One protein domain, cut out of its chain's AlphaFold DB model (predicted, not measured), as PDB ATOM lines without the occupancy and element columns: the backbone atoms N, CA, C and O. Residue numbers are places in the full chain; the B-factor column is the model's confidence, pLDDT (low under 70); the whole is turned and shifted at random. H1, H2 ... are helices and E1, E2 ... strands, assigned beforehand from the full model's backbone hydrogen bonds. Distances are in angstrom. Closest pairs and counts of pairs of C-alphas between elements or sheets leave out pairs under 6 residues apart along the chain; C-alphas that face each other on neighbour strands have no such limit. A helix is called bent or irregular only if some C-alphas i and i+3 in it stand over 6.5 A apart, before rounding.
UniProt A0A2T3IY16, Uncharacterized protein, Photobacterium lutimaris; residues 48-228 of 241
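This is residues 48 to 228 of the 241 residues of an uncharacterized protein of Photobacterium lutimaris (UniProt A0A2T3IY16). One long, strongly twisted sheet of nine strands curls round the long helix H3, and H5 packs side by side with H3. The bent hairpin E1 and E2 lies toward one end of the sheet and the meander E6 to E9 makes the other, while H1 packs on the sheet at E3. The printed part has 181 residues with five named helices and nine named strands, in the order H1 E1 E2 H2 E3 H3 E4 E5 H4 H5 E6 E7 E8 E9. The mixed sheet runs E4 E1 E2 E3 E5 E6 E7 E8 E9; the class is mixed, helices and strands. The whole is compact, with a radius of gyration of the C-alphas of 16.2 A and spans of 52 by 49 by 30 A.

E3, residues 103 to 108, is parallel to E5, residues 148 to 152, with N 106 and O 149 3.0 A apart. E2, residues 79 to 89, is antiparallel to E3, with N 85 and O 105 at 3.0 A. E1, residues 66 to 76, forms a hairpin with E2, with N 69 and O 86 at 2.9 A; E1 bends by 70 degrees at residue 71 and E2 by 63 degrees at residue 84. Edge strand E4, residues 134 to 136, and E1 meet only at a point, the C-alphas of Phe 135 and Gly 74 being 3.9 A apart. E6, residues 189 to 196, is parallel to E5, with N 150 and O 190 at 3.0 A. E5, H4 of residues 157 to 160, H5 of residues 173 to 186 and E6 form a strand-helix-strand unit, parallel neighbour strands joined through helices, with a right-handed crossover. E6, E7 of residues 201 to 208, E8 of residues 211 to 219 and E9 of residues 222 to 227 form a meander, each strand the antiparallel neighbour of the one before; N 193 and O 205, N 204 and O 216, and N 215 and O 226 are 2.8, 2.9 and 2.9 A apart. H3, residues 116 to 131, is on the sheet; its closest C-alphas to E5 are Asn 131 and Cys 148, 5.8 A. H3 and H5 touch at a shallow tilt of 11 degrees, the same way, closest at the C-alphas of Leu 124 and Ala 184, 6.3 A. H1, residues 51 to 62, is on the sheet, with the C-alphas of Glu 51 and Lys 108 its closest to E3, 5.9 A. H2, residues 91 to 95, is on the opposite face from H1, over none of the strands; H4 only grazes the sheet. Every O i to N i+4 pair is within hydrogen-bond range in H1, H2 and H5, 10 of 12 are in H3, and H4 is too short for such a pair.

H1 begins at C-alpha 51, (55.875, -21.024, -18.591), and E9 ends at C-alpha 227, (36.984, -19.877, -40.556). From first to last C-alpha, E2 measures 27.9 A, E1 25.1 A, H3 23.3 A and H5 20.0 A.

The C-alphas farthest apart, of Asn 139 and Arg 168, are 53.1 A apart. The printed part has no cut; the links E4 to E5 and H4 to H5 are long. Residues 113 to 115 and 164 to 171 of the model have pLDDT under 70.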
ATOM      1  N   PHE A  48      47.886 -21.100 -13.991       90.81
ATOM      2  CA  PHE A  48      49.215 -21.554 -14.398       90.81
ATOM      3  C   PHE A  48      50.268 -21.101 -13.393       90.81
ATOM      4  O   PHE A  48      50.190 -20.010 -12.831       90.81
ATOM      5  N   LYS A  49      51.260 -21.959 -13.154       89.56
ATOM      6  CA  LYS A  49      52.349 -21.655 -12.215       89.56
ATOM      7  C   LYS A  49      53.486 -20.901 -12.895       89.56
ATOM      8  O   LYS A  49      54.056 -19.977 -12.318       89.56
ATOM      9  N   ASP A  50      53.814 -21.319 -14.109       92.38
ATOM     10  CA  ASP A  50      54.956 -20.840 -14.870       92.38
ATOM     11  C   ASP A  50      54.794 -21.141 -16.371       92.38
ATOM     12  O   ASP A  50      53.747 -21.589 -16.846       92.38
ATOM     13  N   GLU A  51      55.838 -20.833 -17.139       95.31
ATOM     14  CA  GLU A  51      55.875 -21.024 -18.591       95.31
ATOM     15  C   GLU A  51      55.957 -22.509 -18.985       95.31
ATOM     16  O   GLU A  51      55.415 -22.886 -20.021       95.31
ATOM     17  N   ALA A  52      56.570 -23.367 -18.161       96.81
ATOM     18  CA  ALA A  52      56.675 -24.801 -18.439       96.81
ATOM     19  C   ALA A  52      55.309 -25.489 -18.305       96.81
ATOM     20  O   ALA A  52      54.906 -26.245 -19.188       96.81
ATOM     21  N   ASP A  53      54.565 -25.155 -17.251       95.94
ATOM     22  CA  ASP A  53      53.191 -25.604 -17.018       95.94
ATOM     23  C   ASP A  53      52.260 -25.193 -18.177       95.94
ATOM     24  O   ASP A  53      51.449 -25.982 -18.666       95.94
ATOM     25  N   LEU A  54      52.432 -23.968 -18.685       96.50
ATOM     26  CA  LEU A  54      51.675 -23.448 -19.824       96.50
ATOM     27  C   LEU A  54      52.026 -24.158 -21.146       96.50
ATOM     28  O   LEU A  54      51.125 -24.505 -21.911       96.50
ATOM     29  N   LYS A  55      53.315 -24.417 -21.406       98.31
ATOM     30  CA  LYS A  55      53.792 -25.172 -22.585       98.31
ATOM     31  C   LYS A  55      53.304 -26.624 -22.581       98.31
ATOM     32  O   LYS A  55      52.933 -27.148 -23.635       98.31
ATOM     33  N   MET A  56      53.280 -27.263 -21.411       97.69
ATOM     34  CA  MET A  56      52.760 -28.621 -21.237       97.69
ATOM     35  C   MET A  56      51.270 -28.674 -21.584       97.69
ATOM     36  O   MET A  56      50.883 -29.416 -22.487       97.69
ATOM     37  N   TRP A  57      50.461 -27.800 -20.973       97.38
ATOM     38  CA  TRP A  57      49.028 -27.708 -21.274       97.38
ATOM     39  C   TRP A  57      48.767 -27.433 -22.758       97.38
ATOM     40  O   TRP A  57      47.883 -28.046 -23.358       97.38
ATOM     41  N   PHE A  58      49.545 -26.529 -23.362       98.25
ATOM     42  CA  PHE A  58      49.422 -26.206 -24.781       98.25
ATOM     43  C   PHE A  58      49.634 -27.445 -25.650       98.25
ATOM     44  O   PHE A  58      48.815 -27.745 -26.514       98.25
ATOM     45  N   THR A  59      50.706 -28.192 -25.396       97.94
ATOM     46  CA  THR A  59      51.041 -29.391 -26.172       97.94
ATOM     47  C   THR A  59      49.943 -30.448 -26.055       97.94
ATOM     48  O   THR A  59      49.487 -30.976 -27.070       97.94
ATOM     49  N   GLU A  60      49.465 -30.712 -24.839       97.12
ATOM     50  CA  GLU A  60      48.400 -31.688 -24.580       97.12
ATOM     51  C   GLU A  60      47.110 -31.341 -25.335       97.12
ATOM     52  O   GLU A  60      46.554 -32.188 -26.031       97.12
ATOM     53  N   ASN A  61      46.662 -30.086 -25.263       96.56
ATOM     54  CA  ASN A  61      45.356 -29.687 -25.797       96.56
ATOM     55  C   ASN A  61      45.382 -29.374 -27.300       96.56
ATOM     56  O   ASN A  61      44.388 -29.594 -27.993       96.56
ATOM     57  N   MET A  62      46.506 -28.882 -27.828       97.75
ATOM     58  CA  MET A  62      46.608 -28.434 -29.223       97.75
ATOM     59  C   MET A  62      47.098 -29.536 -30.169       97.75
ATOM     60  O   MET A  62      46.854 -29.458 -31.373       97.75
ATOM     61  N   SER A  63      47.724 -30.599 -29.652       97.44
ATOM     62  CA  SER A  63      48.214 -31.724 -30.469       97.44
ATOM     63  C   SER A  63      47.104 -32.475 -31.209       97.44
ATOM     64  O   SER A  63      47.365 -33.116 -32.229       97.44
ATOM     65  N   CYS A  64      45.853 -32.393 -30.744       95.81
ATOM     66  CA  CYS A  64      44.717 -32.972 -31.460       95.81
ATOM     67  C   CYS A  64      44.467 -32.285 -32.812       95.81
ATOM     68  O   CYS A  64      44.073 -32.964 -33.753       95.81
ATOM     69  N   ASP A  65      44.786 -30.994 -32.935       97.94
ATOM     70  CA  ASP A  65      44.532 -30.173 -34.123       97.94
ATOM     71  C   ASP A  65      45.785 -29.886 -34.958       97.94
ATOM     72  O   ASP A  65      45.687 -29.663 -36.163       97.94
ATOM     73  N   PHE A  66      46.966 -29.910 -34.340       98.50
ATOM     74  CA  PHE A  66      48.211 -29.498 -34.983       98.50
ATOM     75  C   PHE A  66      49.314 -30.537 -34.807       98.50
ATOM     76  O   PHE A  66      49.433 -31.194 -33.771       98.50
ATOM     77  N   HIS A  67      50.182 -30.639 -35.807       98.19
ATOM     78  CA  HIS A  67      51.506 -31.216 -35.640       98.19
ATOM     79  C   HIS A  67      52.409 -30.171 -34.981       98.19
ATOM     80  O   HIS A  67      52.639 -29.102 -35.544       98.19
ATOM     81  N   ILE A  68      52.913 -30.475 -33.783       98.19
ATOM     82  CA  ILE A  68      53.688 -29.535 -32.965       98.19
ATOM     83  C   ILE A  68      55.169 -29.915 -33.009       98.19
ATOM     84  O   ILE A  68      55.541 -31.056 -32.725       98.19
ATOM     85  N   ARG A  69      56.029 -28.949 -33.338       97.25
ATOM     86  CA  ARG A  69      57.483 -29.038 -33.161       97.25
ATOM     87  C   ARG A  69      57.924 -28.013 -32.129       97.25
ATOM     88  O   ARG A  69      57.693 -26.827 -32.333       97.25
ATOM     89  N   SER A  70      58.578 -28.464 -31.069       97.06
ATOM     90  CA  SER A  70      59.031 -27.598 -29.977       97.06
ATOM     91  C   SER A  70      60.435 -27.046 -30.209       97.06
ATOM     92  O   SER A  70      61.256 -27.706 -30.850       97.06
ATOM     93  N   GLU A  71      60.712 -25.877 -29.628       95.00
ATOM     94  CA  GLU A  71      62.046 -25.282 -29.476       95.00
ATOM     95  C   GLU A  71      62.800 -25.182 -30.818       95.00
ATOM     96  O   GLU A  71      63.949 -25.606 -30.959       95.00
ATOM     97  N   VAL A  72      62.124 -24.651 -31.842       96.06
ATOM     98  CA  VAL A  72      62.620 -24.645 -33.223       96.06
ATOM     99  C   VAL A  72      63.615 -23.505 -33.418       96.06
ATOM    100  O   VAL A  72      63.276 -22.328 -33.295       96.06
ATOM    101  N   CYS A  73      64.854 -23.860 -33.753       96.62
ATOM    102  CA  CYS A  73      65.919 -22.901 -34.030       96.62
ATOM    103  C   CYS A  73      65.741 -22.209 -35.389       96.62
ATOM    104  O   CYS A  73      65.274 -22.804 -36.366       96.62
ATOM    105  N   GLY A  74      66.183 -20.957 -35.448       95.75
ATOM    106  CA  GLY A  74      66.191 -20.136 -36.646       95.75
ATOM    107  C   GLY A  74      67.191 -18.987 -36.564       95.75
ATOM    108  O   GLY A  74      67.990 -18.899 -35.627       95.75
ATOM    109  N   TYR A  75      67.122 -18.099 -37.551       95.44
ATOM    110  CA  TYR A  75      67.973 -16.923 -37.679       95.44
ATOM    111  C   TYR A  75      67.166 -15.698 -38.121       95.44
ATOM    112  O   TYR A  75      66.261 -15.801 -38.951       95.44
ATOM    113  N   LEU A  76      67.529 -14.535 -37.585       94.12
ATOM    114  CA  LEU A  76      67.082 -13.215 -38.028       94.12
ATOM    115  C   LEU A  76      68.315 -12.313 -38.115       94.12
ATOM    116  O   LEU A  76      68.914 -12.038 -37.082       94.12
ATOM    117  N   ASN A  77      68.692 -11.866 -39.319       90.38
ATOM    118  CA  ASN A  77      69.872 -11.016 -39.555       90.38
ATOM    119  C   ASN A  77      71.122 -11.517 -38.798       90.38
ATOM    120  O   ASN A  77      71.657 -10.822 -37.938       90.38
ATOM    121  N   ASP A  78      71.509 -12.771 -39.050       89.00
ATOM    122  CA  ASP A  78      72.635 -13.487 -38.419       89.00
ATOM    123  C   ASP A  78      72.513 -13.770 -36.910       89.00
ATOM    124  O   ASP A  78      73.321 -14.507 -36.337       89.00
ATOM    125  N   GLN A  79      71.459 -13.288 -36.249       94.31
ATOM    126  CA  GLN A  79      71.183 -13.608 -34.856       94.31
ATOM    127  C   GLN A  79      70.413 -14.924 -34.737       94.31
ATOM    128  O   GLN A  79      69.339 -15.090 -35.318       94.31
ATOM    129  N   LYS A  80      70.932 -15.851 -33.924       95.50
ATOM    130  CA  LYS A  80      70.220 -17.083 -33.560       95.50
ATOM    131  C   LYS A  80      68.963 -16.747 -32.767       95.50
ATOM    132  O   LYS A  80      69.027 -16.069 -31.741       95.50
ATOM    133  N   VAL A  81      67.841 -17.288 -33.214       96.31
ATOM    134  CA  VAL A  81      66.550 -17.220 -32.530       96.31
ATOM    135  C   VAL A  81      66.013 -18.626 -32.307       96.31
ATOM    136  O   VAL A  81      66.427 -19.585 -32.963       96.31
ATOM    137  N   LYS A  82      65.093 -18.763 -31.359       97.06
ATOM    138  CA  LYS A  82      64.429 -20.027 -31.065       97.06
ATOM    139  C   LYS A  82      62.997 -19.729 -30.665       97.06
ATOM    140  O   LYS A  82      62.791 -18.985 -29.714       97.06
ATOM    141  N   ILE A  83      62.050 -20.283 -31.411       97.56
ATOM    142  CA  ILE A  83      60.623 -20.149 -31.124       97.56
ATOM    143  C   ILE A  83      60.145 -21.360 -30.330       97.56
ATOM    144  O   ILE A  83      60.603 -22.483 -30.570       97.56
ATOM    145  N   ASP A  84      59.226 -21.136 -29.398       98.38
ATOM    146  CA  ASP A  84      58.727 -22.191 -28.520       98.38
ATOM    147  C   ASP A  84      58.050 -23.318 -29.290       98.38
ATOM    148  O   ASP A  84      58.357 -24.486 -29.048       98.38
ATOM    149  N   PHE A  85      57.181 -22.984 -30.250       98.44
ATOM    150  CA  PHE A  85      56.577 -23.977 -31.126       98.44
ATOM    151  C   PHE A  85      56.459 -23.504 -32.575       98.44
ATOM    152  O   PHE A  85      56.117 -22.356 -32.855       98.44
ATOM    153  N   MET A  86      56.668 -24.438 -33.502       98.12
ATOM    154  CA  MET A  86      56.176 -24.343 -34.873       98.12
ATOM    155  C   MET A  86      55.052 -25.356 -35.066       98.12
ATOM    156  O   MET A  86      55.243 -26.553 -34.818       98.12
ATOM    157  N   LEU A  87      53.892 -24.880 -35.502       98.19
ATOM    158  CA  LEU A  87      52.696 -25.686 -35.709       98.19
ATOM    159  C   LEU A  87      52.432 -25.852 -37.199       98.19
ATOM    160  O   LEU A  87      52.590 -24.907 -37.964       98.19
ATOM    161  N   TYR A  88      51.982 -27.040 -37.588       97.94
ATOM    162  CA  TYR A  88      51.404 -27.303 -38.904       97.94
ATOM    163  C   TYR A  88      49.990 -27.871 -38.717       97.94
ATOM    164  O   TYR A  88      49.821 -28.763 -37.876       97.94
ATOM    165  N   PRO A  89      48.962 -27.358 -39.417       98.44
ATOM    166  CA  PRO A  89      47.595 -27.849 -39.258       98.44
ATOM    167  C   PRO A  89      47.465 -29.302 -39.714       98.44
ATOM    168  O   PRO A  89      48.113 -29.731 -40.667       98.44
ATOM    169  N   LYS A  90      46.614 -30.067 -39.030       98.50
ATOM    170  CA  LYS A  90      46.183 -31.385 -39.505       98.50
ATOM    171  C   LYS A  90      45.129 -31.256 -40.605       98.50
ATOM    172  O   LYS A  90      44.506 -30.207 -40.753       98.50
ATOM    173  N   GLU A  91      44.910 -32.348 -41.329       98.38
ATOM    174  CA  GLU A  91      44.017 -32.427 -42.492       98.38
ATOM    175  C   GLU A  91      42.612 -31.879 -42.212       98.38
ATOM    176  O   GLU A  91      42.157 -30.992 -42.920       98.38
ATOM    177  N   HIS A  92      41.992 -32.248 -41.085       97.31
ATOM    178  CA  HIS A  92      40.652 -31.762 -40.731       97.31
ATOM    179  C   HIS A  92      40.555 -30.235 -40.587       97.31
ATOM    180  O   HIS A  92      39.486 -29.660 -40.795       97.31
ATOM    181  N   LEU A  93      41.649 -29.556 -40.219       97.94
ATOM    182  CA  LEU A  93      41.690 -28.094 -40.196       97.94
ATOM    183  C   LEU A  93      41.817 -27.522 -41.605       97.94
ATOM    184  O   LEU A  93      41.168 -26.521 -41.905       97.94
ATOM    185  N   ILE A  94      42.656 -28.137 -42.443       98.12
ATOM    186  CA  ILE A  94      42.874 -27.728 -43.835       98.12
ATOM    187  C   ILE A  94      41.558 -27.848 -44.610       98.12
ATOM    188  O   ILE A  94      41.135 -26.879 -45.237       98.12
ATOM    189  N   ASP A  95      40.854 -28.969 -44.456       97.38
ATOM    190  CA  ASP A  95      39.529 -29.212 -45.044       97.38
ATOM    191  C   ASP A  95      38.491 -28.186 -44.575       97.38
ATOM    192  O   ASP A  95      37.582 -27.806 -45.311       97.38
ATOM    193  N   SER A  96      38.656 -27.685 -43.348       96.69
ATOM    194  CA  SER A  96      37.815 -26.637 -42.764       96.69
ATOM    195  C   SER A  96      38.251 -25.212 -43.153       96.69
ATOM    196  O   SER A  96      37.686 -24.237 -42.655       96.69
ATOM    197  N   GLY A  97      39.252 -25.056 -44.026       96.56
ATOM    198  CA  GLY A  97      39.710 -23.770 -44.565       96.56
ATOM    199  C   GLY A  97      40.892 -23.125 -43.832       96.56
ATOM    200  O   GLY A  97      41.157 -21.939 -44.035       96.56
ATOM    201  N   PHE A  98      41.599 -23.858 -42.967       97.38
ATOM    202  CA  PHE A  98      42.853 -23.388 -42.370       97.38
ATOM    203  C   PHE A  98      43.990 -23.431 -43.405       97.38
ATOM    204  O   PHE A  98      44.061 -24.340 -44.228       97.38
ATOM    205  N   VAL A  99      44.909 -22.462 -43.368       96.56
ATOM    206  CA  VAL A  99      46.014 -22.381 -44.341       96.56
ATOM    207  C   VAL A  99      47.003 -23.548 -44.164       96.56
ATOM    208  O   VAL A  99      47.492 -23.728 -43.052       96.56
ATOM    209  N   PRO A 100      47.365 -24.319 -45.210       97.25
ATOM    210  CA  PRO A 100      48.255 -25.484 -45.099       97.25
ATOM    211  C   PRO A 100      49.746 -25.094 -45.010       97.25
ATOM    212  O   PRO A 100      50.602 -25.653 -45.698       97.25
ATOM    213  N   GLU A 101      50.070 -24.122 -44.158       96.25
ATOM    214  CA  GLU A 101      51.411 -23.574 -43.959       96.25
ATOM    215  C   GLU A 101      51.793 -23.580 -42.467       96.25
ATOM    216  O   GLU A 101      50.920 -23.472 -41.599       96.25
ATOM    217  N   PRO A 102      53.092 -23.701 -42.133       96.62
ATOM    218  CA  PRO A 102      53.533 -23.652 -40.749       96.62
ATOM    219  C   PRO A 102      53.369 -22.248 -40.155       96.62
ATOM    220  O   PRO A 102      53.638 -21.246 -40.819       96.62
ATOM    221  N   PHE A 103      53.007 -22.164 -38.877       97.50
ATOM    222  CA  PHE A 103      52.936 -20.902 -38.137       97.50
ATOM    223  C   PHE A 103      53.625 -21.010 -36.774       97.50
ATOM    224  O   PHE A 103      53.705 -22.084 -36.170       97.50
ATOM    225  N   GLY A 104      54.149 -19.882 -36.304       97.81
ATOM    226  CA  GLY A 104      54.904 -19.794 -35.063       97.81
ATOM    227  C   GLY A 104      54.024 -19.513 -33.849       97.81
ATOM    228  O   GLY A 104      53.075 -18.731 -33.923       97.81
ATOM    229  N   VAL A 105      54.364 -20.104 -32.706       98.50
ATOM    230  CA  VAL A 105      53.758 -19.779 -31.410       98.50
ATOM    231  C   VAL A 105      54.862 -19.472 -30.407       98.50
ATOM    232  O   VAL A 105      55.695 -20.329 -30.120       98.50
ATOM    233  N   GLU A 106      54.838 -18.260 -29.860       98.25
ATOM    234  CA  GLU A 106      55.615 -17.886 -28.675       98.25
ATOM    235  C   GLU A 106      54.735 -18.067 -27.437       98.25
ATOM    236  O   GLU A 106      53.589 -17.602 -27.411       98.25
ATOM    237  N   VAL A 107      55.251 -18.732 -26.406       98.12
ATOM    238  CA  VAL A 107      54.541 -18.977 -25.153       98.12
ATOM    239  C   VAL A 107      55.132 -18.122 -24.048       98.12
ATOM    240  O   VAL A 107      56.315 -18.191 -23.733       98.12
ATOM    241  N   LYS A 108      54.282 -17.339 -23.380       96.88
ATOM    242  CA  LYS A 108      54.721 -16.522 -22.249       96.88
ATOM    243  C   LYS A 108      53.806 -16.613 -21.052       96.88
ATOM    244  O   LYS A 108      52.638 -16.245 -21.115       96.88
ATOM    245  N   TYR A 109      54.379 -16.969 -19.907       94.56
ATOM    246  CA  TYR A 109      53.719 -16.725 -18.630       94.56
ATOM    247  C   TYR A 109      53.916 -15.264 -18.204       94.56
ATOM    248  O   TYR A 109      55.047 -14.820 -17.981       94.56
ATOM    249  N   LEU A 110      52.831 -14.510 -18.072       90.56
ATOM    250  CA  LEU A 110      52.803 -13.101 -17.698       90.56
ATOM    251  C   LEU A 110      52.267 -12.959 -16.261       90.56
ATOM    252  O   LEU A 110      51.071 -13.145 -16.031       90.56
ATOM    253  N   PRO A 111      53.133 -12.651 -15.276       80.00
ATOM    254  CA  PRO A 111      52.698 -12.446 -13.901       80.00
ATOM    255  C   PRO A 111      51.836 -11.182 -13.812       80.00
ATOM    256  O   PRO A 111      52.305 -10.080 -14.077       80.00
ATOM    257  N   VAL A 112      50.578 -11.356 -13.413       73.00
ATOM    258  CA  VAL A 112      49.571 -10.283 -13.302       73.00
ATOM    259  C   VAL A 112      49.730  -9.402 -12.058       73.00
ATOM    260  O   VAL A 112      48.935  -8.499 -11.840       73.00
ATOM    261  N   ASN A 113      50.716  -9.689 -11.204       66.06
ATOM    262  CA  ASN A 113      50.927  -8.988  -9.936       66.06
ATOM    263  C   ASN A 113      52.285  -8.277  -9.835       66.06
ATOM    264  O   ASN A 113      52.509  -7.541  -8.878       66.06
ATOM    265  N   THR A 114      53.211  -8.504 -10.775       66.62
ATOM    266  CA  THR A 114      54.561  -7.920 -10.735       66.62
ATOM    267  C   THR A 114      55.167  -7.791 -12.134       66.62
ATOM    268  O   THR A 114      55.258  -8.768 -12.868       66.62
ATOM    269  N   ARG A 115      55.688  -6.606 -12.493       63.91
ATOM    270  CA  ARG A 115      56.481  -6.372 -13.726       63.91
ATOM    271  C   ARG A 115      55.783  -6.798 -15.033       63.91
ATOM    272  O   ARG A 115      56.466  -7.205 -15.981       63.91
ATOM    273  N   PHE A 116      54.457  -6.685 -15.090       78.62
ATOM    274  CA  PHE A 116      53.636  -7.111 -16.222       78.62
ATOM    275  C   PHE A 116      54.086  -6.458 -17.541       78.62
ATOM    276  O   PHE A 116      54.571  -7.157 -18.435       78.62
ATOM    277  N   THR A 117      54.078  -5.122 -17.609       77.00
ATOM    278  CA  THR A 117      54.348  -4.315 -18.817       77.00
ATOM    279  C   THR A 117      55.677  -4.637 -19.495       77.00
ATOM    280  O   THR A 117      55.766  -4.765 -20.718       77.00
ATOM    281  N   LYS A 118      56.752  -4.803 -18.711       82.44
ATOM    282  CA  LYS A 118      58.092  -5.088 -19.251       82.44
ATOM    283  C   LYS A 118      58.172  -6.491 -19.849       82.44
ATOM    284  O   LYS A 118      58.882  -6.699 -20.831       82.44
ATOM    285  N   LYS A 119      57.494  -7.471 -19.243       87.81
ATOM    286  CA  LYS A 119      57.513  -8.856 -19.727       87.81
ATOM    287  C   LYS A 119      56.597  -9.026 -20.940       87.81
ATOM    288  O   LYS A 119      57.012  -9.662 -21.905       87.81
ATOM    289  N   SER A 120      55.409  -8.425 -20.917       88.75
ATOM    290  CA  SER A 120      54.436  -8.484 -22.012       88.75
ATOM    291  C   SER A 120      54.940  -7.796 -23.281       88.75
ATOM    292  O   SER A 120      54.864  -8.386 -24.356       88.75
ATOM    293  N   SER A 121      55.524  -6.597 -23.170       88.81
ATOM    294  CA  SER A 121      56.084  -5.868 -24.321       88.81
ATOM    295  C   SER A 121      57.211  -6.646 -25.003       88.81
ATOM    296  O   SER A 121      57.228  -6.771 -26.226       88.81
ATOM    297  N   ARG A 122      58.118  -7.244 -24.219       91.56
ATOM    298  CA  ARG A 122      59.189  -8.106 -24.740       91.56
ATOM    299  C   ARG A 122      58.653  -9.354 -25.431       91.56
ATOM    300  O   ARG A 122      59.137  -9.674 -26.508       91.56
ATOM    301  N   ALA A 123      57.661 -10.022 -24.846       93.12
ATOM    302  CA  ALA A 123      57.060 -11.215 -25.439       93.12
ATOM    303  C   ALA A 123      56.401 -10.907 -26.792       93.12
ATOM    304  O   ALA A 123      56.597 -11.631 -27.768       93.12
ATOM    305  N   LEU A 124      55.679  -9.787 -26.879       93.44
ATOM    306  CA  LEU A 124      55.103  -9.328 -28.141       93.44
ATOM    307  C   LEU A 124      56.193  -8.995 -29.159       93.44
ATOM    308  O   LEU A 124      56.106  -9.452 -30.293       93.44
ATOM    309  N   TRP A 125      57.248  -8.277 -28.761       93.62
ATOM    310  CA  TRP A 125      58.357  -7.956 -29.665       93.62
ATOM    311  C   TRP A 125      59.109  -9.197 -30.163       93.62
ATOM    312  O   TRP A 125      59.457  -9.268 -31.337       93.62
ATOM    313  N   GLN A 126      59.316 -10.201 -29.305       93.81
ATOM    314  CA  GLN A 126      59.861 -11.500 -29.715       93.81
ATOM    315  C   GLN A 126      58.950 -12.184 -30.740       93.81
ATOM    316  O   GLN A 126      59.416 -12.665 -31.764       93.81
ATOM    317  N   THR A 127      57.638 -12.162 -30.512       95.75
ATOM    318  CA  THR A 127      56.679 -12.751 -31.457       95.75
ATOM    319  C   THR A 127      56.700 -12.024 -32.807       95.75
ATOM    320  O   THR A 127      56.656 -12.666 -33.855       95.75
ATOM    321  N   VAL A 128      56.824 -10.689 -32.792       93.69
ATOM    322  CA  VAL A 128      56.979  -9.865 -34.002       93.69
ATOM    323  C   VAL A 128      58.259 -10.233 -34.744       93.69
ATOM    324  O   VAL A 128      58.221 -10.446 -35.952       93.69
ATOM    325  N   SER A 129      59.392 -10.340 -34.049       94.50
ATOM    326  CA  SER A 129      60.669 -10.627 -34.706       94.50
ATOM    327  C   SER A 129      60.666 -11.990 -35.405       94.50
ATOM    328  O   SER A 129      61.256 -12.129 -36.477       94.50
ATOM    329  N   TYR A 130      59.928 -12.973 -34.881       95.62
ATOM    330  CA  TYR A 130      59.791 -14.283 -35.518       95.62
ATOM    331  C   TYR A 130      59.022 -14.262 -36.842       95.62
ATOM    332  O   TYR A 130      59.316 -15.101 -37.690       95.62
ATOM    333  N   ASN A 131      58.118 -13.299 -37.074       92.44
ATOM    334  CA  ASN A 131      57.483 -13.124 -38.394       92.44
ATOM    335  C   ASN A 131      58.514 -12.837 -39.500       92.44
ATOM    336  O   ASN A 131      58.261 -13.102 -40.672       92.44
ATOM    337  N   HIS A 132      59.681 -12.303 -39.135       92.50
ATOM    338  CA  HIS A 132      60.747 -11.934 -40.063       92.50
ATOM    339  C   HIS A 132      61.918 -12.929 -40.065       92.50
ATOM    340  O   HIS A 132      62.872 -12.756 -40.822       92.50
ATOM    341  N   ALA A 133      61.865 -13.970 -39.231       95.88
ATOM    342  CA  ALA A 133      62.930 -14.955 -39.100       95.88
ATOM    343  C   ALA A 133      62.802 -16.108 -40.116       95.88
ATOM    344  O   ALA A 133      61.749 -16.354 -40.720       95.88
ATOM    345  N   LYS A 134      63.901 -16.848 -40.284       96.94
ATOM    346  CA  LYS A 134      63.968 -18.120 -41.016       96.94
ATOM    347  C   LYS A 134      64.236 -19.252 -40.033       96.94
ATOM    348  O   LYS A 134      65.181 -19.166 -39.257       96.94
ATOM    349  N   PHE A 135      63.445 -20.315 -40.075       96.94
ATOM    350  CA  PHE A 135      63.563 -21.472 -39.184       96.94
ATOM    351  C   PHE A 135      63.948 -22.727 -39.950       96.94
ATOM    352  O   PHE A 135      63.628 -22.866 -41.128       96.94
ATOM    353  N   THR A 136      64.610 -23.658 -39.266       93.44
ATOM    354  CA  THR A 136      65.103 -24.896 -39.877       93.44
ATOM    355  C   THR A 136      64.090 -26.038 -39.730       93.44
ATOM    356  O   THR A 136      63.574 -26.344 -38.645       93.44
ATOM    357  N   ALA A 137      63.758 -26.684 -40.842       90.50
ATOM    358  CA  ALA A 137      62.932 -27.879 -40.913       90.50
ATOM    359  C   ALA A 137      63.727 -29.131 -40.507       90.50
ATOM    360  O   ALA A 137      64.948 -29.097 -40.381       90.50
ATOM    361  N   LYS A 138      63.040 -30.256 -40.257       86.88
ATOM    362  CA  LYS A 138      63.721 -31.508 -39.862       86.88
ATOM    363  C   LYS A 138      64.659 -32.040 -40.953       86.88
ATOM    364  O   LYS A 138      65.648 -32.681 -40.630       86.88
ATOM    365  N   ASN A 139      64.347 -31.761 -42.216       88.56
ATOM    366  CA  ASN A 139      65.151 -32.107 -43.390       88.56
ATOM    367  C   ASN A 139      66.289 -31.099 -43.668       88.56
ATOM    368  O   ASN A 139      66.990 -31.248 -44.659       88.56
ATOM    369  N   GLY A 140      66.472 -30.077 -42.822       89.31
ATOM    370  CA  GLY A 140      67.509 -29.052 -42.981       89.31
ATOM    371  C   GLY A 140      67.105 -27.844 -43.832       89.31
ATOM    372  O   GLY A 140      67.825 -26.847 -43.825       89.31
ATOM    373  N   GLU A 141      65.954 -27.875 -44.508       92.00
ATOM    374  CA  GLU A 141      65.465 -26.731 -45.286       92.00
ATOM    375  C   GLU A 141      65.103 -25.548 -44.384       92.00
ATOM    376  O   GLU A 141      64.765 -25.715 -43.210       92.00
ATOM    377  N   THR A 142      65.150 -24.333 -44.932       94.06
ATOM    378  CA  THR A 142      64.741 -23.128 -44.202       94.06
ATOM    379  C   THR A 142      63.412 -22.601 -44.719       94.06
ATOM    380  O   THR A 142      63.159 -22.590 -45.919       94.06
ATOM    381  N   TYR A 143      62.557 -22.147 -43.808       93.75
ATOM    382  CA  TYR A 143      61.246 -21.589 -44.134       93.75
ATOM    383  C   TYR A 143      60.916 -20.423 -43.203       93.75
ATOM    384  O   TYR A 143      61.496 -20.283 -42.124       93.75
ATOM    385  N   SER A 144      59.991 -19.566 -43.630       94.31
ATOM    386  CA  SER A 144      59.383 -18.557 -42.760       94.31
ATOM    387  C   SER A 144      58.028 -19.062 -42.272       94.31
ATOM    388  O   SER A 144      57.336 -19.729 -43.042       94.31
ATOM    389  N   PRO A 145      57.636 -18.764 -41.022       95.38
ATOM    390  CA  PRO A 145      56.273 -19.015 -40.591       95.38
ATOM    391  C   PRO A 145      55.323 -18.124 -41.397       95.38
ATOM    392  O   PRO A 145      55.651 -16.976 -41.700       95.38
ATOM    393  N   LYS A 146      54.132 -18.636 -41.712       95.00
ATOM    394  CA  LYS A 146      53.078 -17.865 -42.381       95.00
ATOM    395  C   LYS A 146      52.626 -16.677 -41.533       95.00
ATOM    396  O   LYS A 146      52.355 -15.600 -42.052       95.00
ATOM    397  N   PHE A 147      52.552 -16.889 -40.225       95.00
ATOM    398  CA  PHE A 147      52.334 -15.872 -39.202       95.00
ATOM    399  C   PHE A 147      52.843 -16.392 -37.852       95.00
ATOM    400  O   PHE A 147      53.078 -17.590 -37.687       95.00
ATOM    401  N   CYS A 148      52.960 -15.507 -36.869       96.12
ATOM    402  CA  CYS A 148      53.242 -15.855 -35.483       96.12
ATOM    403  C   CYS A 148      52.118 -15.376 -34.565       96.12
ATOM    404  O   CYS A 148      51.501 -14.327 -34.785       96.12
ATOM    405  N   VAL A 149      51.870 -16.139 -33.505       97.12
ATOM    406  CA  VAL A 149      50.930 -15.768 -32.450       97.12
ATOM    407  C   VAL A 149      51.567 -15.860 -31.074       97.12
ATOM    408  O   VAL A 149      52.411 -16.718 -30.820       97.12
ATOM    409  N   LEU A 150      51.131 -14.983 -30.175       97.38
ATOM    410  CA  LEU A 150      51.453 -15.089 -28.759       97.38
ATOM    411  C   LEU A 150      50.380 -15.936 -28.066       97.38
ATOM    412  O   LEU A 150      49.175 -15.687 -28.199       97.38
ATOM    413  N   PHE A 151      50.828 -16.912 -27.286       97.62
ATOM    414  CA  PHE A 151      50.016 -17.667 -26.347       97.62
ATOM    415  C   PHE A 151      50.490 -17.371 -24.923       97.62
ATOM    416  O   PHE A 151      51.681 -17.422 -24.624       97.62
ATOM    417  N   SER A 152      49.574 -17.027 -24.024       96.06
ATOM    418  CA  SER A 152      49.933 -16.687 -22.646       96.06
ATOM    419  C   SER A 152      48.906 -17.215 -21.658       96.06
ATOM    420  O   SER A 152      47.820 -17.637 -22.039       96.06
ATOM    421  N   ASN A 153      49.209 -17.133 -20.371       94.19
ATOM    422  CA  ASN A 153      48.212 -17.328 -19.317       94.19
ATOM    423  C   ASN A 153      47.027 -16.338 -19.498       94.19
ATOM    424  O   ASN A 153      45.861 -16.692 -19.360       94.19
ATOM    425  N   LEU A 154      47.263 -15.130 -20.026       92.44
ATOM    426  CA  LEU A 154      46.175 -14.201 -20.383       92.44
ATOM    427  C   LEU A 154      45.295 -14.655 -21.559       92.44
ATOM    428  O   LEU A 154      44.286 -14.011 -21.853       92.44
ATOM    429  N   SER A 155      45.641 -15.746 -22.242       94.06
ATOM    430  CA  SER A 155      44.757 -16.394 -23.212       94.06
ATOM    431  C   SER A 155      43.537 -17.038 -22.546       94.06
ATOM    432  O   SER A 155      42.579 -17.375 -23.244       94.06
ATOM    433  N   PHE A 156      43.548 -17.184 -21.216       92.81
ATOM    434  CA  PHE A 156      42.454 -17.702 -20.405       92.81
ATOM    435  C   PHE A 156      41.703 -16.561 -19.723       92.81
ATOM    436  O   PHE A 156      42.290 -15.701 -19.065       92.81
ATOM    437  N   LYS A 157      40.369 -16.587 -19.824       87.56
ATOM    438  CA  LYS A 157      39.491 -15.521 -19.315       87.56
ATOM    439  C   LYS A 157      39.759 -15.168 -17.847       87.56
ATOM    440  O   LYS A 157      39.871 -13.993 -17.525       87.56
ATOM    441  N   HIS A 158      39.892 -16.167 -16.975       83.31
ATOM    442  CA  HIS A 158      40.076 -15.926 -15.542       83.31
ATOM    443  C   HIS A 158      41.393 -15.218 -15.211       83.31
ATOM    444  O   HIS A 158      41.397 -14.340 -14.357       83.31
ATOM    445  N   GLU A 159      42.485 -15.554 -15.898       86.44
ATOM    446  CA  GLU A 159      43.783 -14.899 -15.692       86.44
ATOM    447  C   GLU A 159      43.812 -13.516 -16.336       86.44
ATOM    448  O   GLU A 159      44.332 -12.572 -15.748       86.44
ATOM    449  N   HIS A 160      43.168 -13.356 -17.493       85.56
ATOM    450  CA  HIS A 160      42.979 -12.045 -18.104       85.56
ATOM    451  C   HIS A 160      42.186 -11.088 -17.201       85.56
ATOM    452  O   HIS A 160      42.552  -9.928 -17.047       85.56
ATOM    453  N   GLU A 161      41.125 -11.568 -16.551       80.69
ATOM    454  CA  GLU A 161      40.313 -10.793 -15.602       80.69
ATOM    455  C   GLU A 161      41.048 -10.430 -14.305       80.69
ATOM    456  O   GLU A 161      40.513  -9.666 -13.499       80.69
ATOM    457  N   MET A 162      42.237 -10.984 -14.060       78.25
ATOM    458  CA  MET A 162      43.086 -10.572 -12.941       78.25
ATOM    459  C   MET A 162      43.907  -9.319 -13.255       78.25
ATOM    460  O   MET A 162      44.348  -8.658 -12.313       78.25
ATOM    461  N   LEU A 163      44.055  -8.949 -14.533       75.69
ATOM    462  CA  LEU A 163      44.667  -7.679 -14.924       75.69
ATOM    463  C   LEU A 163      43.859  -6.511 -14.347       75.69
ATOM    464  O   LEU A 163      42.650  -6.411 -14.567       75.69
ATOM    465  N   GLY A 164      44.525  -5.632 -13.599       61.94
ATOM    466  CA  GLY A 164      43.909  -4.455 -12.977       61.94
ATOM    467  C   GLY A 164      43.194  -4.699 -11.639       61.94
ATOM    468  O   GLY A 164      42.656  -3.754 -11.074       61.94
ATOM    469  N   LYS A 165      43.191  -5.922 -11.079       60.97
ATOM    470  CA  LYS A 165      42.605  -6.193  -9.742       60.97
ATOM    471  C   LYS A 165      43.543  -5.888  -8.562       60.97
ATOM    472  O   LYS A 165      43.127  -6.007  -7.405       60.97
ATOM    473  N   TYR A 166      44.805  -5.552  -8.831       54.62
ATOM    474  CA  TYR A 166      45.864  -5.534  -7.813       54.62
ATOM    475  C   TYR A 166      46.629  -4.212  -7.677       54.62
ATOM    476  O   TYR A 166      47.401  -4.088  -6.718       54.62
ATOM    477  N   GLU A 167      46.380  -3.215  -8.525       51.75
ATOM    478  CA  GLU A 167      47.132  -1.953  -8.524       51.75
ATOM    479  C   GLU A 167      46.438  -0.833  -7.734       51.75
ATOM    480  O   GLU A 167      45.213  -0.744  -7.687       51.75
ATOM    481  N   ARG A 168      47.268  -0.044  -7.034       49.44
ATOM    482  CA  ARG A 168      46.907   1.165  -6.269       49.44
ATOM    483  C   ARG A 168      46.848   2.414  -7.153       49.44
ATOM    484  O   ARG A 168      46.191   3.369  -6.764       49.44
ATOM    485  N   ASP A 169      47.507   2.389  -8.306       45.62
ATOM    486  CA  ASP A 169      47.680   3.546  -9.174       45.62
ATOM    487  C   ASP A 169      46.936   3.316 -10.486       45.62
ATOM    488  O   ASP A 169      46.920   2.218 -11.034       45.62
ATOM    489  N   ALA A 170      46.291   4.363 -10.980       41.91
ATOM    490  CA  ALA A 170      45.452   4.371 -12.170       41.91
ATOM    491  C   ALA A 170      46.226   4.192 -13.500       41.91
ATOM    492  O   ALA A 170      45.799   4.716 -14.528       41.91
ATOM    493  N   GLU A 171      47.334   3.444 -13.522       51.66
ATOM    494  CA  GLU A 171      47.970   2.988 -14.760       51.66
ATOM    495  C   GLU A 171      47.508   1.574 -15.088       51.66
ATOM    496  O   GLU A 171      47.904   0.572 -14.520       51.66
ATOM    497  N   ASN A 172      46.570   1.527 -16.016       70.81
ATOM    498  CA  ASN A 172      45.712   0.399 -16.283       70.81
ATOM    499  C   ASN A 172      46.468  -0.695 -17.068       70.81
ATOM    500  O   ASN A 172      46.501  -0.652 -18.296       70.81
ATOM    501  N   ASP A 173      47.040  -1.694 -16.383       74.06
ATOM    502  CA  ASP A 173      47.677  -2.894 -16.973       74.06
ATOM    503  C   ASP A 173      46.859  -3.497 -18.131       74.06
ATOM    504  O   ASP A 173      47.394  -3.938 -19.152       74.06
ATOM    505  N   LYS A 174      45.525  -3.455 -18.020       76.88
ATOM    506  CA  LYS A 174      44.604  -3.883 -19.077       76.88
ATOM    507  C   LYS A 174      44.590  -2.918 -20.271       76.88
ATOM    508  O   LYS A 174      44.576  -3.385 -21.408       76.88
ATOM    509  N   MET A 175      44.615  -1.599 -20.069       78.25
ATOM    510  CA  MET A 175      44.813  -0.627 -21.160       78.25
ATOM    511  C   MET A 175      46.187  -0.769 -21.802       78.25
ATOM    512  O   MET A 175      46.264  -0.759 -23.026       78.25
ATOM    513  N   GLN A 176      47.251  -0.935 -21.015       82.62
ATOM    514  CA  GLN A 176      48.594  -1.144 -21.547       82.62
ATOM    515  C   GLN A 176      48.635  -2.422 -22.386       82.62
ATOM    516  O   GLN A 176      49.110  -2.399 -23.519       82.62
ATOM    517  N   TRP A 177      48.074  -3.523 -21.876       85.88
ATOM    518  CA  TRP A 177      47.911  -4.769 -22.623       85.88
ATOM    519  C   TRP A 177      47.160  -4.556 -23.934       85.88
ATOM    520  O   TRP A 177      47.658  -4.939 -24.989       85.88
ATOM    521  N   ASN A 178      46.005  -3.891 -23.894       83.88
ATOM    522  CA  ASN A 178      45.222  -3.610 -25.094       83.88
ATOM    523  C   ASN A 178      46.000  -2.740 -26.094       83.88
ATOM    524  O   ASN A 178      46.031  -3.059 -27.280       83.88
ATOM    525  N   GLY A 179      46.681  -1.687 -25.633       84.06
ATOM    526  CA  GLY A 179      47.514  -0.821 -26.469       84.06
ATOM    527  C   GLY A 179      48.668  -1.582 -27.126       84.06
ATOM    528  O   GLY A 179      48.866  -1.493 -28.339       84.06
ATOM    529  N   MET A 180      49.378  -2.409 -26.355       87.06
ATOM    530  CA  MET A 180      50.436  -3.277 -26.872       87.06
ATOM    531  C   MET A 180      49.897  -4.292 -27.886       87.06
ATOM    532  O   MET A 180      50.520  -4.508 -28.925       87.06
ATOM    533  N   LEU A 181      48.726  -4.886 -27.629       84.50
ATOM    534  CA  LEU A 181      48.072  -5.785 -28.575       84.50
ATOM    535  C   LEU A 181      47.720  -5.072 -29.878       84.50
ATOM    536  O   LEU A 181      47.937  -5.646 -30.944       84.50
ATOM    537  N   HIS A 182      47.202  -3.844 -29.832       82.62
ATOM    538  CA  HIS A 182      46.920  -3.079 -31.047       82.62
ATOM    539  C   HIS A 182      48.184  -2.908 -31.898       82.62
ATOM    540  O   HIS A 182      48.157  -3.241 -33.084       82.62
ATOM    541  N   LEU A 183      49.304  -2.503 -31.292       82.38
ATOM    542  CA  LEU A 183      50.586  -2.356 -31.992       82.38
ATOM    543  C   LEU A 183      51.121  -3.686 -32.542       82.38
ATOM    544  O   LEU A 183      51.467  -3.766 -33.718       82.38
ATOM    545  N   ALA A 184      51.136  -4.752 -31.738       83.25
ATOM    546  CA  ALA A 184      51.618  -6.063 -32.178       83.25
ATOM    547  C   ALA A 184      50.793  -6.621 -33.349       83.25
ATOM    548  O   ALA A 184      51.331  -7.193 -34.294       83.25
ATOM    549  N   ASN A 185      49.485  -6.366 -33.347       80.12
ATOM    550  CA  ASN A 185      48.617  -6.715 -34.463       80.12
ATOM    551  C   ASN A 185      48.924  -5.920 -35.738       80.12
ATOM    552  O   ASN A 185      48.748  -6.450 -36.837       80.12
ATOM    553  N   HIS A 186      49.366  -4.662 -35.625       81.12
ATOM    554  CA  HIS A 186      49.890  -3.921 -36.775       81.12
ATOM    555  C   HIS A 186      51.181  -4.535 -37.323       81.12
ATOM    556  O   HIS A 186      51.413  -4.457 -38.522       81.12
ATOM    557  N   ALA A 187      51.945  -5.232 -36.488       82.75
ATOM    558  CA  ALA A 187      53.125  -5.994 -36.881       82.75
ATOM    559  C   ALA A 187      52.824  -7.468 -37.252       82.75
ATOM    560  O   ALA A 187      53.726  -8.305 -37.286       82.75
ATOM    561  N   GLY A 188      51.557  -7.810 -37.522       85.25
ATOM    562  CA  GLY A 188      51.165  -9.143 -37.998       85.25
ATOM    563  C   GLY A 188      51.162 -10.238 -36.926       85.25
ATOM    564  O   GLY A 188      51.131 -11.419 -37.267       85.25
ATOM    565  N   VAL A 189      51.193  -9.883 -35.640       90.50
ATOM    566  CA  VAL A 189      51.111 -10.854 -34.540       90.50
ATOM    567  C   VAL A 189      49.667 -11.046 -34.103       90.50
ATOM    568  O   VAL A 189      48.994 -10.086 -33.726       90.50
ATOM    569  N   GLY A 190      49.208 -12.296 -34.126       93.56
ATOM    570  CA  GLY A 190      47.916 -12.691 -33.569       93.56
ATOM    571  C   GLY A 190      48.021 -13.149 -32.114       93.56
ATOM    572  O   GLY A 190      49.108 -13.320 -31.564       93.56
ATOM    573  N   ILE A 191      46.874 -13.396 -31.490       94.81
ATOM    574  CA  ILE A 191      46.763 -14.002 -30.162       94.81
ATOM    575  C   ILE A 191      45.963 -15.289 -30.272       94.81
ATOM    576  O   ILE A 191      44.878 -15.307 -30.862       94.81
ATOM    577  N   LEU A 192      46.471 -16.350 -29.651       96.94
ATOM    578  CA  LEU A 192      45.719 -17.580 -29.461       96.94
ATOM    579  C   LEU A 192      44.964 -17.496 -28.139       96.94
ATOM    580  O   LEU A 192      45.576 -17.492 -27.076       96.94
ATOM    581  N   GLN A 193      43.641 -17.400 -28.197       96.00
ATOM    582  CA  GLN A 193      42.761 -17.368 -27.029       96.00
ATOM    583  C   GLN A 193      42.150 -18.744 -26.781       96.00
ATOM    584  O   GLN A 193      41.834 -19.468 -27.724       96.00
ATOM    585  N   VAL A 194      41.928 -19.081 -25.513       96.38
ATOM    586  CA  VAL A 194      41.287 -20.332 -25.107       96.38
ATOM    587  C   VAL A 194      39.830 -20.066 -24.754       96.38
ATOM    588  O   VAL A 194      39.508 -19.132 -24.018       96.38
ATOM    589  N   ARG A 195      38.930 -20.901 -25.276       93.56
ATOM    590  CA  ARG A 195      37.534 -20.955 -24.841       93.56
ATOM    591  C   ARG A 195      37.445 -21.894 -23.639       93.56
ATOM    592  O   ARG A 195      37.901 -23.031 -23.703       93.56
ATOM    593  N   GLY A 196      36.833 -21.423 -22.557       89.88
ATOM    594  CA  GLY A 196      36.721 -22.175 -21.307       89.88
ATOM    595  C   GLY A 196      37.845 -21.858 -20.320       89.88
ATOM    596  O   GLY A 196      38.277 -20.710 -20.207       89.88
ATOM    597  N   SER A 197      38.280 -22.863 -19.566       89.25
ATOM    598  CA  SER A 197      39.322 -22.737 -18.541       89.25
ATOM    599  C   SER A 197      40.419 -23.778 -18.739       89.25
ATOM    600  O   SER A 197      40.286 -24.672 -19.571       89.25
ATOM    601  N   ARG A 198      41.488 -23.702 -17.934       89.62
ATOM    602  CA  ARG A 198      42.546 -24.722 -17.922       89.62
ATOM    603  C   ARG A 198      41.986 -26.142 -17.772       89.62
ATOM    604  O   ARG A 198      42.445 -27.045 -18.460       89.62
ATOM    605  N   LYS A 199      41.009 -26.328 -16.872       88.31
ATOM    606  CA  LYS A 199      40.386 -27.632 -16.580       88.31
ATOM    607  C   LYS A 199      39.274 -27.993 -17.567       88.31
ATOM    608  O   LYS A 199      39.109 -29.161 -17.895       88.31
ATOM    609  N   TYR A 200      38.503 -27.003 -18.011       88.56
ATOM    610  CA  TYR A 200      37.358 -27.192 -18.900       88.56
ATOM    611  C   TYR A 200      37.640 -26.514 -20.238       88.56
ATOM    612  O   TYR A 200      37.060 -25.477 -20.566       88.56
ATOM    613  N   PHE A 201      38.598 -27.077 -20.971       91.56
ATOM    614  CA  PHE A 201      38.955 -26.620 -22.305       91.56
ATOM    615  C   PHE A 201      37.785 -26.849 -23.266       91.56
ATOM    616  O   PHE A 201      37.299 -27.968 -23.406       91.56
ATOM    617  N   ASN A 202      37.338 -25.786 -23.933       93.69
ATOM    618  CA  ASN A 202      36.221 -25.816 -24.876       93.69
ATOM    619  C   ASN A 202      36.620 -25.298 -26.273       93.69
ATOM    620  O   ASN A 202      35.794 -24.783 -27.029       93.69
ATOM    621  N   GLY A 203      37.906 -25.405 -26.609       96.06
ATOM    622  CA  GLY A 203      38.459 -24.982 -27.892       96.06
ATOM    623  C   GLY A 203      39.262 -23.683 -27.827       96.06
ATOM    624  O   GLY A 203      39.633 -23.197 -26.758       96.06
ATOM    625  N   TRP A 204      39.566 -23.126 -28.992       97.56
ATOM    626  CA  TRP A 204      40.502 -22.016 -29.155       97.56
ATOM    627  C   TRP A 204      40.073 -21.072 -30.276       97.56
ATOM    628  O   TRP A 204      39.245 -21.391 -31.128       97.56
ATOM    629  N   VAL A 205      40.633 -19.867 -30.262       97.31
ATOM    630  CA  VAL A 205      40.389 -18.825 -31.260       97.31
ATOM    631  C   VAL A 205      41.711 -18.160 -31.605       97.31
ATOM    632  O   VAL A 205      42.399 -17.664 -30.716       97.31
ATOM    633  N   LEU A 206      42.040 -18.092 -32.892       96.62
ATOM    634  CA  LEU A 206      43.116 -17.246 -33.400       96.62
ATOM    635  C   LEU A 206      42.539 -15.876 -33.739       96.62
ATOM    636  O   LEU A 206      41.718 -15.734 -34.651       96.62
ATOM    637  N   ARG A 207      42.944 -14.861 -32.978       92.81
ATOM    638  CA  ARG A 207      42.428 -13.498 -33.089       92.81
ATOM    639  C   ARG A 207      43.526 -12.531 -33.497       92.81
ATOM    640  O   ARG A 207      44.623 -12.557 -32.952       92.81
ATOM    641  N   TYR A 208      43.159 -11.612 -34.376       89.81
ATOM    642  CA  TYR A 208      43.914 -10.410 -34.693       89.81
ATOM    643  C   TYR A 208      43.096  -9.168 -34.307       89.81
ATOM    644  O   TYR A 208      41.893  -9.255 -34.058       89.81
ATOM    645  N   ALA A 209      43.703  -7.982 -34.318       78.88
ATOM    646  CA  ALA A 209      42.993  -6.728 -34.028       78.88
ATOM    647  C   ALA A 209      41.806  -6.495 -34.977       78.88
ATOM    648  O   ALA A 209      40.817  -5.890 -34.587       78.88
ATOM    649  N   GLY A 210      41.902  -6.991 -36.216       76.00
ATOM    650  CA  GLY A 210      40.856  -6.852 -37.230       76.00
ATOM    651  C   GLY A 210      39.755  -7.914 -37.179       76.00
ATOM    652  O   GLY A 210      38.876  -7.876 -38.034       76.00
ATOM    653  N   GLY A 211      39.811  -8.876 -36.251       89.19
ATOM    654  CA  GLY A 211      38.797  -9.923 -36.121       89.19
ATOM    655  C   GLY A 211      39.356 -11.305 -35.797       89.19
ATOM    656  O   GLY A 211      40.514 -11.472 -35.415       89.19
ATOM    657  N   VAL A 212      38.501 -12.313 -35.933       94.38
ATOM    658  CA  VAL A 212      38.882 -13.720 -35.788       94.38
ATOM    659  C   VAL A 212      39.377 -14.233 -37.135       94.38
ATOM    660  O   VAL A 212      38.738 -14.010 -38.159       94.38
ATOM    661  N   TYR A 213      40.524 -14.908 -37.136       95.50
ATOM    662  CA  TYR A 213      41.001 -15.636 -38.310       95.50
ATOM    663  C   TYR A 213      40.285 -16.986 -38.398       95.50
ATOM    664  O   TYR A 213      39.566 -17.252 -39.362       95.50
ATOM    665  N   PHE A 214      40.433 -17.791 -37.347       97.19
ATOM    666  CA  PHE A 214      39.928 -19.156 -37.282       97.19
ATOM    667  C   PHE A 214      39.598 -19.526 -35.837       97.19
ATOM    668  O   PHE A 214      40.245 -19.042 -34.901       97.19
ATOM    669  N   SER A 215      38.609 -20.391 -35.635       97.25
ATOM    670  CA  SER A 215      38.312 -20.936 -34.313       97.25
ATOM    671  C   SER A 215      37.920 -22.401 -34.340       97.25
ATOM    672  O   SER A 215      37.407 -22.902 -35.335       97.25
ATOM    673  N   ALA A 216      38.145 -23.063 -33.210       97.00
ATOM    674  CA  ALA A 216      37.624 -24.383 -32.919       97.00
ATOM    675  C   ALA A 216      36.842 -24.333 -31.604       97.00
ATOM    676  O   ALA A 216      37.283 -23.701 -30.641       97.00
ATOM    677  N   SER A 217      35.706 -25.015 -31.529       95.31
ATOM    678  CA  SER A 217      34.949 -25.154 -30.280       95.31
ATOM    679  C   SER A 217      34.181 -26.453 -30.218       95.31
ATOM    680  O   SER A 217      33.759 -26.957 -31.256       95.31
ATOM    681  N   PHE A 218      33.956 -26.971 -29.011       91.81
ATOM    682  CA  PHE A 218      33.046 -28.095 -28.847       91.81
ATOM    683  C   PHE A 218      31.607 -27.584 -28.762       91.81
ATOM    684  O   PHE A 218      31.285 -26.669 -28.001       91.81
ATOM    685  N   TYR A 219      30.747 -28.187 -29.568       85.75
ATOM    686  CA  TYR A 219      29.306 -28.022 -29.546       85.75
ATOM    687  C   TYR A 219      28.696 -29.419 -29.604       85.75
ATOM    688  O   TYR A 219      29.023 -30.183 -30.507       85.75
ATOM    689  N   ASP A 220      27.846 -29.752 -28.634       85.12
ATOM    690  CA  ASP A 220      27.211 -31.074 -28.538       85.12
ATOM    691  C   ASP A 220      28.221 -32.240 -28.618       85.12
ATOM    692  O   ASP A 220      28.125 -33.141 -29.444       85.12
ATOM    693  N   HIS A 221      29.284 -32.159 -27.808       85.62
ATOM    694  CA  HIS A 221      30.402 -33.120 -27.769       85.62
ATOM    695  C   HIS A 221      31.194 -33.294 -29.079       85.62
ATOM    696  O   HIS A 221      32.168 -34.046 -29.107       85.62
ATOM    697  N   GLN A 222      30.855 -32.555 -30.134       88.88
ATOM    698  CA  GLN A 222      31.572 -32.545 -31.400       88.88
ATOM    699  C   GLN A 222      32.364 -31.257 -31.562       88.88
ATOM    700  O   GLN A 222      31.925 -30.168 -31.192       88.88
ATOM    701  N   LYS A 223      33.558 -31.371 -32.135       92.44
ATOM    702  CA  LYS A 223      34.401 -30.212 -32.394       92.44
ATOM    703  C   LYS A 223      34.023 -29.595 -33.735       92.44
ATOM    704  O   LYS A 223      34.044 -30.272 -34.757       92.44
ATOM    705  N   ARG A 224      33.671 -28.312 -33.717       94.88
ATOM    706  CA  ARG A 224      33.385 -27.502 -34.903       94.88
ATOM    707  C   ARG A 224      34.550 -26.574 -35.189       94.88
ATOM    708  O   ARG A 224      35.128 -26.010 -34.257       94.88
ATOM    709  N   TYR A 225      34.849 -26.412 -36.470       96.38
ATOM    710  CA  TYR A 225      35.918 -25.572 -36.988       96.38
ATOM    711  C   TYR A 225      35.302 -24.486 -37.860       96.38
ATOM    712  O   TYR A 225      34.523 -24.779 -38.763       96.38
ATOM    713  N   GLU A 226      35.614 -23.234 -37.554       94.50
ATOM    714  CA  GLU A 226      34.967 -22.081 -38.168       94.50
ATOM    715  C   GLU A 226      36.035 -21.093 -38.656       94.50
ATOM    716  O   GLU A 226      36.650 -20.396 -37.830       94.50
ATOM    717  N   PRO A 227      36.271 -21.005 -39.979       94.06
ATOM    718  CA  PRO A 227      36.984 -19.877 -40.556       94.06
ATOM    719  C   PRO A 227      36.112 -18.623 -40.434       94.06
ATOM    720  O   PRO A 227      34.890 -18.682 -40.558       94.06
ATOM    721  N   SER A 228      36.727 -17.464 -40.196       92.25
ATOM    722  CA  SER A 228      35.991 -16.196 -40.106       92.25
ATOM    723  C   SER A 228      36.473 -15.201 -41.155       92.25
ATOM    724  O   SER A 228      35.772 -14.957 -42.134       92.25
TER     725      SER A 228